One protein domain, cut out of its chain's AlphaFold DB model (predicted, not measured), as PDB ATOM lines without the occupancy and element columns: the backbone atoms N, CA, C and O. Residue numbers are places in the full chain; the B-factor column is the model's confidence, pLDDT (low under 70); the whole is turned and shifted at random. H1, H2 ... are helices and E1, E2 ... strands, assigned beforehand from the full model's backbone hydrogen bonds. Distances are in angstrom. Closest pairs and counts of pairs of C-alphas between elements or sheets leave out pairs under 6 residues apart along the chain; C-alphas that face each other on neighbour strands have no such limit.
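This is residues 23 to 126 of the 127 residues of an uncharacterized protein of hydrothermal vent metagenome (UniProt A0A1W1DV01). A long twisted ribbon, the hairpin E1 and E2, has its turn at residues 57 to 64; toward its other end E3 joins E2, and E4 joins E1 where E1 bends away. Residues 121 to 125 fold back onto E3 and E4. The 104 printed residues, mostly strand, hold E1, E2, E3, E4, then H1; the antiparallel sheet E3 E2 E1 E4 is a Greek key, a meander of successive neighbours E1 E2 E3 with E4 beside E1. It is extended, radius of gyration of the C-alphas 21.3 A, spans 65 by 40 by 22 A.

E1, residues 31 to 56, 49.2 A, begins at C-alpha 31 (34.748, 35.289, 21.370). E2 is residues 65 to 86, 50.8 A; E3, 89 to 95; E4, 103 to 109; H1, 110 to 113, ends at C-alpha 113 (26.506, 32.092, 17.158).

E1 bends by 107 degrees at residue 37. N 34 and O 106 of E4 are 2.9 A apart; N 44 and O 79 of E2, 2.8 A. N 82 of E2 and O 93 of E3 are 2.8 A apart. H1, too short for an O i to N i+4 pair, only grazes the sheet.

The C-alphas of Leu 23 and Met 60 are farthest apart, 67.4 A. The printed part has no cut, and no link is long. Confidence is under 70 at residues 23 to 29, 60 and 116 to 118.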
ATOM      1  N   LEU A  23      24.193  46.375  38.004       55.38
ATOM      2  CA  LEU A  23      23.633  46.597  36.669       55.38
ATOM      3  C   LEU A  23      24.702  46.745  35.581       55.38
ATOM      4  O   LEU A  23      24.368  46.664  34.397       55.38
ATOM      5  N   SER A  24      25.980  46.914  35.940       50.09
ATOM      6  CA  SER A  24      27.087  46.862  34.985       50.09
ATOM      7  C   SER A  24      27.395  45.407  34.618       50.09
ATOM      8  O   SER A  24      28.453  44.845  34.903       50.09
ATOM      9  N   ASN A  25      26.444  44.776  33.925       50.00
ATOM     10  CA  ASN A  25      26.743  43.610  33.115       50.00
ATOM     11  C   ASN A  25      27.794  44.046  32.096       50.00
ATOM     12  O   ASN A  25      27.488  44.659  31.075       50.00
ATOM     13  N   ASN A  26      29.053  43.750  32.403       51.41
ATOM     14  CA  ASN A  26      30.131  43.804  31.443       51.41
ATOM     15  C   ASN A  26      29.833  42.715  30.408       51.41
ATOM     16  O   ASN A  26      30.315  41.586  30.519       51.41
ATOM     17  N   VAL A  27      29.001  43.035  29.415       55.81
ATOM     18  CA  VAL A  27      28.858  42.249  28.190       55.81
ATOM     19  C   VAL A  27      30.154  42.456  27.409       55.81
ATOM     20  O   VAL A  27      30.226  43.177  26.420       55.81
ATOM     21  N   PHE A  28      31.243  41.879  27.918       55.88
ATOM     22  CA  PHE A  28      32.415  41.626  27.107       55.88
ATOM     23  C   PHE A  28      31.959  40.640  26.044       55.88
ATOM     24  O   PHE A  28      31.585  39.518  26.386       55.88
ATOM     25  N   ALA A  29      31.969  41.067  24.782       60.75
ATOM     26  CA  ALA A  29      31.711  40.205  23.637       60.75
ATOM     27  C   ALA A  29      32.640  38.983  23.729       60.75
ATOM     28  O   ALA A  29      33.842  39.064  23.455       60.75
ATOM     29  N   ARG A  30      32.105  37.857  24.216       74.88
ATOM     30  CA  ARG A  30      32.874  36.627  24.407       74.88
ATOM     31  C   ARG A  30      33.139  36.065  23.026       74.88
ATOM     32  O   ARG A  30      32.198  35.770  22.303       74.88
ATOM     33  N   THR A  31      34.402  35.926  22.645       82.88
ATOM     34  CA  THR A  31      34.748  35.289  21.370       82.88
ATOM     35  C   THR A  31      35.094  33.821  21.586       82.88
ATOM     36  O   THR A  31      35.712  33.464  22.588       82.88
ATOM     37  N   HIS A  32      34.704  32.971  20.642       86.94
ATOM     38  CA  HIS A  32      35.012  31.547  20.613       86.94
ATOM     39  C   HIS A  32      35.756  31.196  19.332       86.94
ATOM     40  O   HIS A  32      35.578  31.846  18.302       86.94
ATOM     41  N   VAL A  33      36.602  30.172  19.412       91.38
ATOM     42  CA  VAL A  33      37.243  29.573  18.242       91.38
ATOM     43  C   VAL A  33      36.472  28.314  17.884       91.38
ATOM     44  O   VAL A  33      36.305  27.440  18.731       91.38
ATOM     45  N   ILE A  34      36.016  28.235  16.640       92.38
ATOM     46  CA  ILE A  34      35.276  27.096  16.089       92.38
ATOM     47  C   ILE A  34      35.965  26.589  14.820       92.38
ATOM     48  O   ILE A  34      36.674  27.348  14.157       92.38
ATOM     49  N   ASN A  35      35.745  25.320  14.476       94.62
ATOM     50  CA  ASN A  35      36.153  24.747  13.191       94.62
ATOM     51  C   ASN A  35      34.973  24.847  12.221       94.62
ATOM     52  O   ASN A  35      34.015  24.091  12.350       94.62
ATOM     53  N   ALA A  36      35.031  25.781  11.277       93.88
ATOM     54  CA  ALA A  36      33.999  25.956  10.261       93.88
ATOM     55  C   ALA A  36      34.384  25.223   8.971       93.88
ATOM     56  O   ALA A  36      35.546  25.249   8.564       93.88
ATOM     57  N   SER A  37      33.408  24.595   8.322       96.44
ATOM     58  CA  SER A  37      33.581  23.936   7.027       96.44
ATOM     59  C   SER A  37      33.764  24.966   5.920       96.44
ATOM     60  O   SER A  37      33.150  26.029   5.953       96.44
ATOM     61  N   ILE A  38      34.610  24.664   4.938       96.06
ATOM     62  CA  ILE A  38      34.816  25.501   3.757       96.06
ATOM     63  C   ILE A  38      33.771  25.143   2.706       96.06
ATOM     64  O   ILE A  38      33.824  24.072   2.110       96.06
ATOM     65  N   ASP A  39      32.864  26.076   2.426       95.00
ATOM     66  CA  ASP A  39      31.849  25.898   1.386       95.00
ATOM     67  C   ASP A  39      32.389  26.313   0.011       95.00
ATOM     68  O   ASP A  39      32.120  25.671  -1.004       95.00
ATOM     69  N   SER A  40      33.142  27.419  -0.053       95.31
ATOM     70  CA  SER A  40      33.759  27.874  -1.302       95.31
ATOM     71  C   SER A  40      34.970  28.780  -1.093       95.31
ATOM     72  O   SER A  40      35.112  29.467  -0.079       95.31
ATOM     73  N   VAL A  41      35.840  28.814  -2.106       95.94
ATOM     74  CA  VAL A  41      37.043  29.651  -2.141       95.94
ATOM     75  C   VAL A  41      37.076  30.428  -3.454       95.94
ATOM     76  O   VAL A  41      37.269  29.859  -4.526       95.94
ATOM     77  N   GLU A  42      36.915  31.745  -3.371       95.81
ATOM     78  CA  GLU A  42      36.861  32.647  -4.522       95.81
ATOM     79  C   GLU A  42      38.117  33.542  -4.559       95.81
ATOM     80  O   GLU A  42      38.389  34.257  -3.588       95.81
ATOM     81  N   PRO A  43      38.906  33.553  -5.652       94.50
ATOM     82  CA  PRO A  43      40.069  34.428  -5.760       94.50
ATOM     83  C   PRO A  43      39.652  35.896  -5.927       94.50
ATOM     84  O   PRO A  43      38.778  36.236  -6.723       94.50
ATOM     85  N   ILE A  44      40.334  36.789  -5.215       93.00
ATOM     86  CA  ILE A  44      40.172  38.239  -5.310       93.00
ATOM     87  C   ILE A  44      41.311  38.779  -6.170       93.00
ATOM     88  O   ILE A  44      42.473  38.766  -5.761       93.00
ATOM     89  N   TYR A  45      40.978  39.287  -7.353       90.50
ATOM     90  CA  TYR A  45      41.934  39.950  -8.236       90.50
ATOM     91  C   TYR A  45      41.789  41.468  -8.153       90.50
ATOM     92  O   TYR A  45      40.682  41.992  -8.056       90.50
ATOM     93  N   MET A  46      42.911  42.174  -8.274       86.81
ATOM     94  CA  MET A  46      42.931  43.572  -8.695       86.81
ATOM     95  C   MET A  46      43.408  43.676 -10.136       86.81
ATOM     96  O   MET A  46      44.204  42.863 -10.597       86.81
ATOM     97  N   ASN A  47      42.928  44.695 -10.839       89.19
ATOM     98  CA  ASN A  47      43.344  45.044 -12.198       89.19
ATOM     99  C   ASN A  47      44.618  45.908 -12.235       89.19
ATOM    100  O   ASN A  47      45.070  46.296 -13.313       89.19
ATOM    101  N   TYR A  48      45.205  46.207 -11.076       84.88
ATOM    102  CA  TYR A  48      46.497  46.865 -10.969       84.88
ATOM    103  C   TYR A  48      47.381  46.192  -9.917       84.88
ATOM    104  O   TYR A  48      46.903  45.592  -8.951       84.88
ATOM    105  N   LYS A  49      48.691  46.357 -10.089       84.88
ATOM    106  CA  LYS A  49      49.724  46.040  -9.103       84.88
ATOM    107  C   LYS A  49      50.377  47.339  -8.642       84.88
ATOM    108  O   LYS A  49      50.627  48.228  -9.453       84.88
ATOM    109  N   ILE A  50      50.628  47.457  -7.342       86.25
ATOM    110  CA  ILE A  50      51.410  48.561  -6.778       86.25
ATOM    111  C   ILE A  50      52.868  48.110  -6.763       86.25
ATOM    112  O   ILE A  50      53.199  47.119  -6.116       86.25
ATOM    113  N   GLU A  51      53.730  48.816  -7.484       87.44
ATOM    114  CA  GLU A  51      55.165  48.540  -7.522       87.44
ATOM    115  C   GLU A  51      55.918  49.639  -6.772       87.44
ATOM    116  O   GLU A  51      55.645  50.831  -6.944       87.44
ATOM    117  N   ARG A  52      56.846  49.229  -5.901       90.44
ATOM    118  CA  ARG A  52      57.747  50.144  -5.201       90.44
ATOM    119  C   ARG A  52      58.800  50.621  -6.195       90.44
ATOM    120  O   ARG A  52      59.504  49.807  -6.784       90.44
ATOM    121  N   VAL A  53      58.924  51.932  -6.348       89.69
ATOM    122  CA  VAL A  53      59.909  52.564  -7.223       89.69
ATOM    123  C   VAL A  53      60.925  53.275  -6.344       89.69
ATOM    124  O   VAL A  53      60.556  54.119  -5.531       89.69
ATOM    125  N   ILE A  54      62.198  52.924  -6.485       87.88
ATOM    126  CA  ILE A  54      63.297  53.554  -5.751       87.88
ATOM    127  C   ILE A  54      64.077  54.391  -6.761       87.88
ATOM    128  O   ILE A  54      64.560  53.858  -7.757       87.88
ATOM    129  N   LYS A  55      64.150  55.703  -6.539       86.94
ATOM    130  CA  LYS A  55      64.909  56.637  -7.380       86.94
ATOM    131  C   LYS A  55      65.973  57.335  -6.533       86.94
ATOM    132  O   LYS A  55      65.698  57.613  -5.365       86.94
ATOM    133  N   PRO A  56      67.162  57.637  -7.079       82.31
ATOM    134  CA  PRO A  56      68.119  58.485  -6.380       82.31
ATOM    135  C   PRO A  56      67.490  59.856  -6.101       82.31
ATOM    136  O   PRO A  56      66.676  60.355  -6.888       82.31
ATOM    137  N   CYS A  57      67.826  60.454  -4.961       83.31
ATOM    138  CA  CYS A  57      67.465  61.844  -4.710       83.31
ATOM    139  C   CYS A  57      68.191  62.786  -5.679       83.31
ATOM    140  O   CYS A  57      69.233  62.446  -6.232       83.31
ATOM    141  N   GLN A  58      67.686  64.014  -5.815       78.88
ATOM    142  CA  GLN A  58      68.424  65.090  -6.491       78.88
ATOM    143  C   GLN A  58      69.695  65.504  -5.724       78.88
ATOM    144  O   GLN A  58      70.633  66.022  -6.317       78.88
ATOM    145  N   SER A  59      69.733  65.263  -4.410       73.50
ATOM    146  CA  SER A  59      70.919  65.452  -3.575       73.50
ATOM    147  C   SER A  59      71.936  64.335  -3.826       73.50
ATOM    148  O   SER A  59      71.592  63.159  -3.716       73.50
ATOM    149  N   MET A  60      73.194  64.699  -4.094       68.50
ATOM    150  CA  MET A  60      74.321  63.762  -4.241       68.50
ATOM    151  C   MET A  60      74.826  63.203  -2.894       68.50
ATOM    152  O   MET A  60      75.903  62.613  -2.833       68.50
ATOM    153  N   ALA A  61      74.080  63.394  -1.800       78.75
ATOM    154  CA  ALA A  61      74.440  62.849  -0.499       78.75
ATOM    155  C   ALA A  61      74.441  61.302  -0.522       78.75
ATOM    156  O   ALA A  61      73.476  60.697  -1.014       78.75
ATOM    157  N   PRO A  62      75.475  60.642   0.039       79.06
ATOM    158  CA  PRO A  62      75.515  59.188   0.155       79.06
ATOM    159  C   PRO A  62      74.271  58.653   0.873       79.06
ATOM    160  O   PRO A  62      73.923  59.113   1.957       79.06
ATOM    161  N   GLY A  63      73.593  57.675   0.267       79.56
ATOM    162  CA  GLY A  63      72.421  57.022   0.860       79.56
ATOM    163  C   GLY A  63      71.078  57.733   0.652       79.56
ATOM    164  O   GLY A  63      70.076  57.266   1.194       79.56
ATOM    165  N   CYS A  64      71.009  58.811  -0.137       82.62
ATOM    166  CA  CYS A  64      69.731  59.467  -0.415       82.62
ATOM    167  C   CYS A  64      68.920  58.731  -1.498       82.62
ATOM    168  O   CYS A  64      69.233  58.789  -2.692       82.62
ATOM    169  N   TRP A  65      67.819  58.098  -1.079       85.56
ATOM    170  CA  TRP A  65      66.875  57.399  -1.952       85.56
ATOM    171  C   TRP A  65      65.440  57.890  -1.746       85.56
ATOM    172  O   TRP A  65      64.905  57.839  -0.641       85.56
ATOM    173  N   ASN A  66      64.773  58.262  -2.835       85.50
ATOM    174  CA  ASN A  66      63.343  58.530  -2.859       85.50
ATOM    175  C   ASN A  66      62.584  57.232  -3.140       85.50
ATOM    176  O   ASN A  66      62.727  56.626  -4.204       85.50
ATOM    177  N   THR A  67      61.749  56.813  -2.191       88.94
ATOM    178  CA  THR A  67      60.820  55.697  -2.390       88.94
ATOM    179  C   THR A  67      59.458  56.241  -2.818       88.94
ATOM    180  O   THR A  67      58.860  57.043  -2.109       88.94
ATOM    181  N   GLY A  68      58.953  55.780  -3.958       89.19
ATOM    182  CA  GLY A  68      57.601  56.040  -4.438       89.19
ATOM    183  C   GLY A  68      56.847  54.748  -4.736       89.19
ATOM    184  O   GLY A  68      57.404  53.649  -4.686       89.19
ATOM    185  N   TYR A  69      55.570  54.887  -5.079       90.44
ATOM    186  CA  TYR A  69      54.714  53.776  -5.479       90.44
ATOM    187  C   TYR A  69      54.031  54.113  -6.796       90.44
ATOM    188  O   TYR A  69      53.495  55.208  -6.954       90.44
ATOM    189  N   GLN A  70      54.030  53.170  -7.733       89.44
ATOM    190  CA  GLN A  70      53.365  53.334  -9.021       89.44
ATOM    191  C   GLN A  70      52.350  52.213  -9.236       89.44
ATOM    192  O   GLN A  70      52.620  51.046  -8.953       89.44
ATOM    193  N   LYS A  71      51.165  52.572  -9.741       86.94
ATOM    194  CA  LYS A  71      50.167  51.601 -10.192       86.94
ATOM    195  C   LYS A  71      50.515  51.162 -11.609       86.94
ATOM    196  O   LYS A  71      50.642  51.999 -12.500       86.94
ATOM    197  N   ARG A  72      50.624  49.855 -11.823       84.56
ATOM    198  CA  ARG A  72      50.782  49.243 -13.143       84.56
ATOM    199  C   ARG A  72      49.545  48.413 -13.450       84.56
ATOM    200  O   ARG A  72      49.125  47.633 -12.597       84.56
ATOM    201  N   VAL A  73      48.954  48.587 -14.631       81.75
ATOM    202  CA  VAL A  73      47.793  47.795 -15.066       81.75
ATOM    203  C   VAL A  73      48.241  46.343 -15.217       81.75
ATOM    204  O   VAL A  73      49.053  46.022 -16.080       81.75
ATOM    205  N   LEU A  74      47.778  45.487 -14.311       83.50
ATOM    206  CA  LEU A  74      48.147  44.080 -14.232       83.50
ATOM    207  C   LEU A  74      47.100  43.348 -13.392       83.50
ATOM    208  O   LEU A  74      46.755  43.809 -12.303       83.50
ATOM    209  N   LYS A  75      46.644  42.182 -13.855       85.00
ATOM    210  CA  LYS A  75      45.800  41.299 -13.044       85.00
ATOM    211  C   LYS A  75      46.650  40.678 -11.932       85.00
ATOM    212  O   LYS A  75      47.424  39.761 -12.182       85.00
ATOM    213  N   SER A  76      46.519  41.191 -10.712       87.06
ATOM    214  CA  SER A  76      47.257  40.723  -9.536       87.06
ATOM    215  C   SER A  76      46.308  40.046  -8.558       87.06
ATOM    216  O   SER A  76      45.328  40.658  -8.128       87.06
ATOM    217  N   LEU A  77      46.610  38.807  -8.166       90.31
ATOM    218  CA  LEU A  77      45.924  38.151  -7.053       90.31
ATOM    219  C   LEU A  77      46.199  38.941  -5.763       90.31
ATOM    220  O   LEU A  77      47.348  39.262  -5.471       90.31
ATOM    221  N   GLN A  78      45.145  39.281  -5.022       91.38
ATOM    222  CA  GLN A  78      45.232  39.934  -3.710       91.38
ATOM    223  C   GLN A  78      44.981  38.971  -2.552       91.38
ATOM    224  O   GLN A  78      45.392  39.232  -1.424       91.38
ATOM    225  N   GLY A  79      44.282  37.874  -2.824       94.38
ATOM    226  CA  GLY A  79      43.934  36.880  -1.827       94.38
ATOM    227  C   GLY A  79      42.681  36.121  -2.223       94.38
ATOM    228  O   GLY A  79      42.311  36.073  -3.394       94.38
ATOM    229  N   TYR A  80      42.017  35.560  -1.226       95.69
ATOM    230  CA  TYR A  80      40.869  34.685  -1.372       95.69
ATOM    231  C   TYR A  80      39.765  35.130  -0.425       95.69
ATOM    232  O   TYR A  80      40.016  35.461   0.737       95.69
ATOM    233  N   ARG A  81      38.534  35.144  -0.927       95.25
ATOM    234  CA  ARG A  81      37.325  35.181  -0.116       95.25
ATOM    235  C   ARG A  81      36.904  33.741   0.126       95.25
ATOM    236  O   ARG A  81      36.739  32.989  -0.827       95.25
ATOM    237  N   VAL A  82      36.734  33.376   1.383       96.06
ATOM    238  CA  VAL A  82      36.348  32.025   1.783       96.06
ATOM    239  C   VAL A  82      34.959  32.097   2.386       96.06
ATOM    240  O   VAL A  82      34.749  32.883   3.312       96.06
ATOM    241  N   LYS A  83      34.016  31.329   1.841       95.56
ATOM    242  CA  LYS A  83      32.698  31.116   2.443       95.56
ATOM    243  C   LYS A  83      32.773  29.886   3.330       95.56
ATOM    244  O   LYS A  83      33.363  28.879   2.942       95.56
ATOM    245  N   LEU A  84      32.233  30.023   4.528       94.62
ATOM    246  CA  LEU A  84      32.361  29.055   5.600       94.62
ATOM    247  C   LEU A  84      30.991  28.758   6.192       94.62
ATOM    248  O   LEU A  84      30.171  29.673   6.293       94.62
ATOM    249  N   SER A  85      30.798  27.543   6.689       93.19
ATOM    250  CA  SER A  85      29.595  27.164   7.418       93.19
ATOM    251  C   SER A  85      29.900  26.478   8.747       93.19
ATOM    252  O   SER A  85      30.868  25.731   8.892       93.19
ATOM    253  N   TYR A  86      29.071  26.758   9.751       91.38
ATOM    254  CA  TYR A  86      29.100  26.085  11.049       91.38
ATOM    255  C   TYR A  86      27.686  26.048  11.627       91.38
ATOM    256  O   TYR A  86      27.049  27.092  11.733       91.38
ATOM    257  N   GLU A  87      27.182  24.854  11.951       89.44
ATOM    258  CA  GLU A  87      25.854  24.646  12.565       89.44
ATOM    259  C   GLU A  87      24.707  25.416  11.869       89.44
ATOM    260  O   GLU A  87      23.842  26.016  12.500       89.44
ATOM    261  N   GLY A  88      24.705  25.422  10.530       86.50
ATOM    262  CA  GLY A  88      23.679  26.099   9.722       86.50
ATOM    263  C   GLY A  88      23.876  27.611   9.550       86.50
ATOM    264  O   GLY A  88      23.108  28.242   8.826       86.50
ATOM    265  N   GLN A  89      24.913  28.192  10.154       88.38
ATOM    266  CA  GLN A  89      25.296  29.590   9.961       88.38
ATOM    267  C   GLN A  89      26.369  29.732   8.897       88.38
ATOM    268  O   GLN A  89      27.187  28.836   8.702       88.38
ATOM    269  N   GLN A  90      26.380  30.891   8.240       91.81
ATOM    270  CA  GLN A  90      27.342  31.215   7.195       91.81
ATOM    271  C   GLN A  90      28.285  32.333   7.635       91.81
ATOM    272  O   GLN A  90      27.870  33.353   8.191       91.81
ATOM    273  N   PHE A  91      29.558  32.173   7.300       91.81
ATOM    274  CA  PHE A  91      30.610  33.145   7.549       91.81
ATOM    275  C   PHE A  91      31.396  33.425   6.273       91.81
ATOM    276  O   PHE A  91      31.429  32.637   5.331       91.81
ATOM    277  N   THR A  92      32.041  34.584   6.239       93.31
ATOM    278  CA  THR A  92      32.975  34.957   5.183       93.31
ATOM    279  C   THR A  92      34.299  35.377   5.801       93.31
ATOM    280  O   THR A  92      34.341  36.207   6.708       93.31
ATOM    281  N   ALA A  93      35.397  34.843   5.282       93.31
ATOM    282  CA  ALA A  93      36.748  35.229   5.659       93.31
ATOM    283  C   ALA A  93      37.523  35.745   4.443       93.31
ATOM    284  O   ALA A  93      37.223  35.413   3.294       93.31
ATOM    285  N   ARG A  94      38.542  36.576   4.688       94.00
ATOM    286  CA  ARG A  94      39.519  36.975   3.665       94.00
ATOM    287  C   ARG A  94      40.900  36.476   4.059       94.00
ATOM    288  O   ARG A  94      41.358  36.749   5.164       94.00
ATOM    289  N   MET A  95      41.564  35.791   3.139       93.38
ATOM    290  CA  MET A  95      42.890  35.205   3.341       93.38
ATOM    291  C   MET A  95      43.846  35.651   2.239       93.38
ATOM    292  O   MET A  95      43.421  35.924   1.121       93.38
ATOM    293  N   ARG A  96      45.146  35.742   2.541       91.56
ATOM    294  CA  ARG A  96      46.172  36.050   1.525       91.56
ATOM    295  C   ARG A  96      46.564  34.811   0.722       91.56
ATOM    296  O   ARG A  96      46.703  34.896  -0.492       91.56
ATOM    297  N   ALA A  97      46.725  33.682   1.405       92.62
ATOM    298  CA  ALA A  97      46.987  32.384   0.798       92.62
ATOM    299  C   ALA A  97      45.678  31.613   0.589       92.62
ATOM    300  O   ALA A  97      44.677  31.887   1.260       92.62
ATOM    301  N   LYS A  98      45.693  30.663  -0.349       93.62
ATOM    302  CA  LYS A  98      44.574  29.743  -0.540       93.62
ATOM    303  C   LYS A  98      44.504  28.836   0.697       93.62
ATOM    304  O   LYS A  98      45.548  28.306   1.068       93.62
ATOM    305  N   PRO A  99      43.339  28.675   1.343       91.88
ATOM    306  CA  PRO A  99      43.218  27.719   2.433       91.88
ATOM    307  C   PRO A  99      43.400  26.287   1.925       91.88
ATOM    308  O   PRO A  99      43.048  25.975   0.783       91.88
ATOM    309  N   GLU A 100      43.948  25.441   2.788       89.88
ATOM    310  CA  GLU A 100      44.176  24.020   2.542       89.88
ATOM    311  C   GLU A 100      43.249  23.189   3.438       89.88
ATOM    312  O   GLU A 100      42.974  23.576   4.575       89.88
ATOM    313  N   GLY A 101      42.777  22.051   2.925       90.75
ATOM    314  CA  GLY A 101      41.816  21.185   3.610       90.75
ATOM    315  C   GLY A 101      40.362  21.644   3.476       90.75
ATOM    316  O   GLY A 101      40.043  22.520   2.673       90.75
ATOM    317  N   ASP A 102      39.497  21.028   4.283       93.31
ATOM    318  CA  ASP A 102      38.038  21.191   4.201       93.31
ATOM    319  C   ASP A 102      37.466  22.092   5.306       93.31
ATOM    320  O   ASP A 102      36.278  22.409   5.305       93.31
ATOM    321  N   GLN A 103      38.293  22.505   6.274       94.88
ATOM    322  CA  GLN A 103      37.867  23.278   7.442       94.88
ATOM    323  C   GLN A 103      38.866  24.381   7.798       94.88
ATOM    324  O   GLN A 103      40.071  24.245   7.596       94.88
ATOM    325  N   LEU A 104      38.363  25.461   8.397       94.00
ATOM    326  CA  LEU A 104      39.162  26.553   8.945       94.00
ATOM    327  C   LEU A 104      38.753  26.876  10.375       94.00
ATOM    328  O   LEU A 104      37.571  26.996  10.701       94.00
ATOM    329  N   LYS A 105      39.760  27.115  11.217       94.44
ATOM    330  CA  LYS A 105      39.550  27.697  12.539       94.44
ATOM    331  C   LYS A 105      39.217  29.169  12.391       94.44
ATOM    332  O   LYS A 105      40.024  29.946  11.877       94.44
ATOM    333  N   ILE A 106      38.049  29.566  12.879       92.00
ATOM    334  CA  ILE A 106      37.636  30.966  12.915       92.00
ATOM    335  C   ILE A 106      37.303  31.405  14.332       92.00
ATOM    336  O   ILE A 106      36.734  30.650  15.118       92.00
ATOM    337  N   ARG A 107      37.661  32.650  14.653       90.81
ATOM    338  CA  ARG A 107      37.244  33.329  15.875       90.81
ATOM    339  C   ARG A 107      35.995  34.155  15.586       90.81
ATOM    340  O   ARG A 107      36.019  35.034  14.723       90.81
ATOM    341  N   VAL A 108      34.933  33.882  16.331       87.38
ATOM    342  CA  VAL A 108      33.603  34.492  16.185       87.38
ATOM    343  C   VAL A 108      33.078  34.936  17.549       87.38
ATOM    344  O   VAL A 108      33.466  34.372  18.570       87.38
ATOM    345  N   SER A 109      32.229  35.965  17.594       82.94
ATOM    346  CA  SER A 109      31.548  36.344  18.841       82.94
ATOM    347  C   SER A 109      30.474  35.314  19.183       82.94
ATOM    348  O   SER A 109      29.772  34.851  18.288       82.94
ATOM    349  N   LYS A 110      30.319  34.983  20.466       78.56
ATOM    350  CA  LYS A 110      29.284  34.066  20.955       78.56
ATOM    351  C   LYS A 110      27.889  34.562  20.596       78.56
ATOM    352  O   LYS A 110      27.078  33.796  20.099       78.56
ATOM    353  N   ASP A 111      27.660  35.860  20.761       77.56
ATOM    354  CA  ASP A 111      26.358  36.479  20.502       77.56
ATOM    355  C   ASP A 111      25.923  36.304  19.038       77.56
ATOM    356  O   ASP A 111      24.737  36.249  18.740       77.56
ATOM    357  N   LEU A 112      26.895  36.178  18.124       75.44
ATOM    358  CA  LEU A 112      26.644  35.919  16.708       75.44
ATOM    359  C   LEU A 112      26.321  34.446  16.432       75.44
ATOM    360  O   LEU A 112      25.573  34.175  15.502       75.44
ATOM    361  N   LEU A 113      26.851  33.516  17.236       77.69
ATOM    362  CA  LEU A 113      26.506  32.092  17.158       77.69
ATOM    363  C   LEU A 113      25.110  31.813  17.714       77.69
ATOM    364  O   LEU A 113      24.409  30.952  17.201       77.69
ATOM    365  N   ASP A 114      24.684  32.548  18.732       75.88
ATOM    366  CA  ASP A 114      23.362  32.345  19.328       75.88
ATOM    367  C   ASP A 114      22.246  33.037  18.507       75.88
ATOM    368  O   ASP A 114      21.056  32.853  18.773       75.88
ATOM    369  N   GLN A 115      22.607  33.811  17.475       71.62
ATOM    370  CA  GLN A 115      21.672  34.552  16.636       71.62
ATOM    371  C   GLN A 115      21.469  33.870  15.276       71.62
ATOM    372  O   GLN A 115      22.377  33.772  14.452       71.62
ATOM    373  N   ALA A 116      20.231  33.457  14.990       64.88
ATOM    374  CA  ALA A 116      19.859  32.962  13.668       64.88
ATOM    375  C   ALA A 116      19.934  34.103  12.635       64.88
ATOM    376  O   ALA A 116      19.007  34.901  12.487       64.88
ATOM    377  N   SER A 117      21.053  34.190  11.920       66.06
ATOM    378  CA  SER A 117      21.271  35.179  10.866       66.06
ATOM    379  C   SER A 117      21.057  34.563   9.485       66.06
ATOM    380  O   SER A 117      21.645  33.539   9.147       66.06
ATOM    381  N   LYS A 118      20.262  35.232   8.638       67.06
ATOM    382  CA  LYS A 118      20.170  34.932   7.194       67.06
ATOM    383  C   LYS A 118      21.327  35.540   6.384       67.06
ATOM    384  O   LYS A 118      21.351  35.408   5.163       67.06
ATOM    385  N   VAL A 119      22.245  36.254   7.037       74.00
ATOM    386  CA  VAL A 119      23.335  37.010   6.409       74.00
ATOM    387  C   VAL A 119      24.681  36.431   6.833       74.00
ATOM    388  O   VAL A 119      24.907  36.195   8.020       74.00
ATOM    389  N   ALA A 120      25.583  36.251   5.864       77.75
ATOM    390  CA  ALA A 120      26.928  35.754   6.119       77.75
ATOM    391  C   ALA A 120      27.762  36.760   6.933       77.75
ATOM    392  O   ALA A 120      27.863  37.936   6.575       77.75
ATOM    393  N   MET A 121      28.383  36.289   8.013       84.44
ATOM    394  CA  MET A 121      29.099  37.131   8.978       84.44
ATOM    395  C   MET A 121      30.608  37.146   8.717       84.44
ATOM    396  O   MET A 121      31.202  36.120   8.396       84.44
ATOM    397  N   ASN A 122      31.262  38.300   8.866       82.19
ATOM    398  CA  ASN A 122      32.718  38.367   8.712       82.19
ATOM    399  C   ASN A 122      33.414  37.685   9.896       82.19
ATOM    400  O   ASN A 122      33.137  38.020  11.046       82.19
ATOM    401  N   ALA A 123      34.352  36.782   9.612       82.19
ATOM    402  CA  ALA A 123      35.100  36.053  10.631       82.19
ATOM    403  C   ALA A 123      36.617  36.223  10.474       82.19
ATOM    404  O   ALA A 123      37.137  36.402   9.366       82.19
ATOM    405  N   ALA A 124      37.333  36.154  11.599       86.44
ATOM    406  CA  ALA A 124      38.791  36.187  11.627       86.44
ATOM    407  C   ALA A 124      39.347  34.759  11.663       86.44
ATOM    408  O   ALA A 124      39.014  33.989  12.561       86.44
ATOM    409  N   VAL A 125      40.208  34.416  10.703       85.38
ATOM    410  CA  VAL A 125      40.888  33.111  10.661       85.38
ATOM    411  C   VAL A 125      41.969  33.054  11.739       85.38
ATOM    412  O   VAL A 125      42.701  34.025  11.940       85.38
ATOM    413  N   VAL A 126      42.061  31.916  12.422       87.62
ATOM    414  CA  VAL A 126      43.091  31.617  13.421       87.62
ATOM    415  C   VAL A 126      44.078  30.622  12.807       87.62
ATOM    416  O   VAL A 126      43.650  29.576  12.321       87.62
TER     417      VAL A 126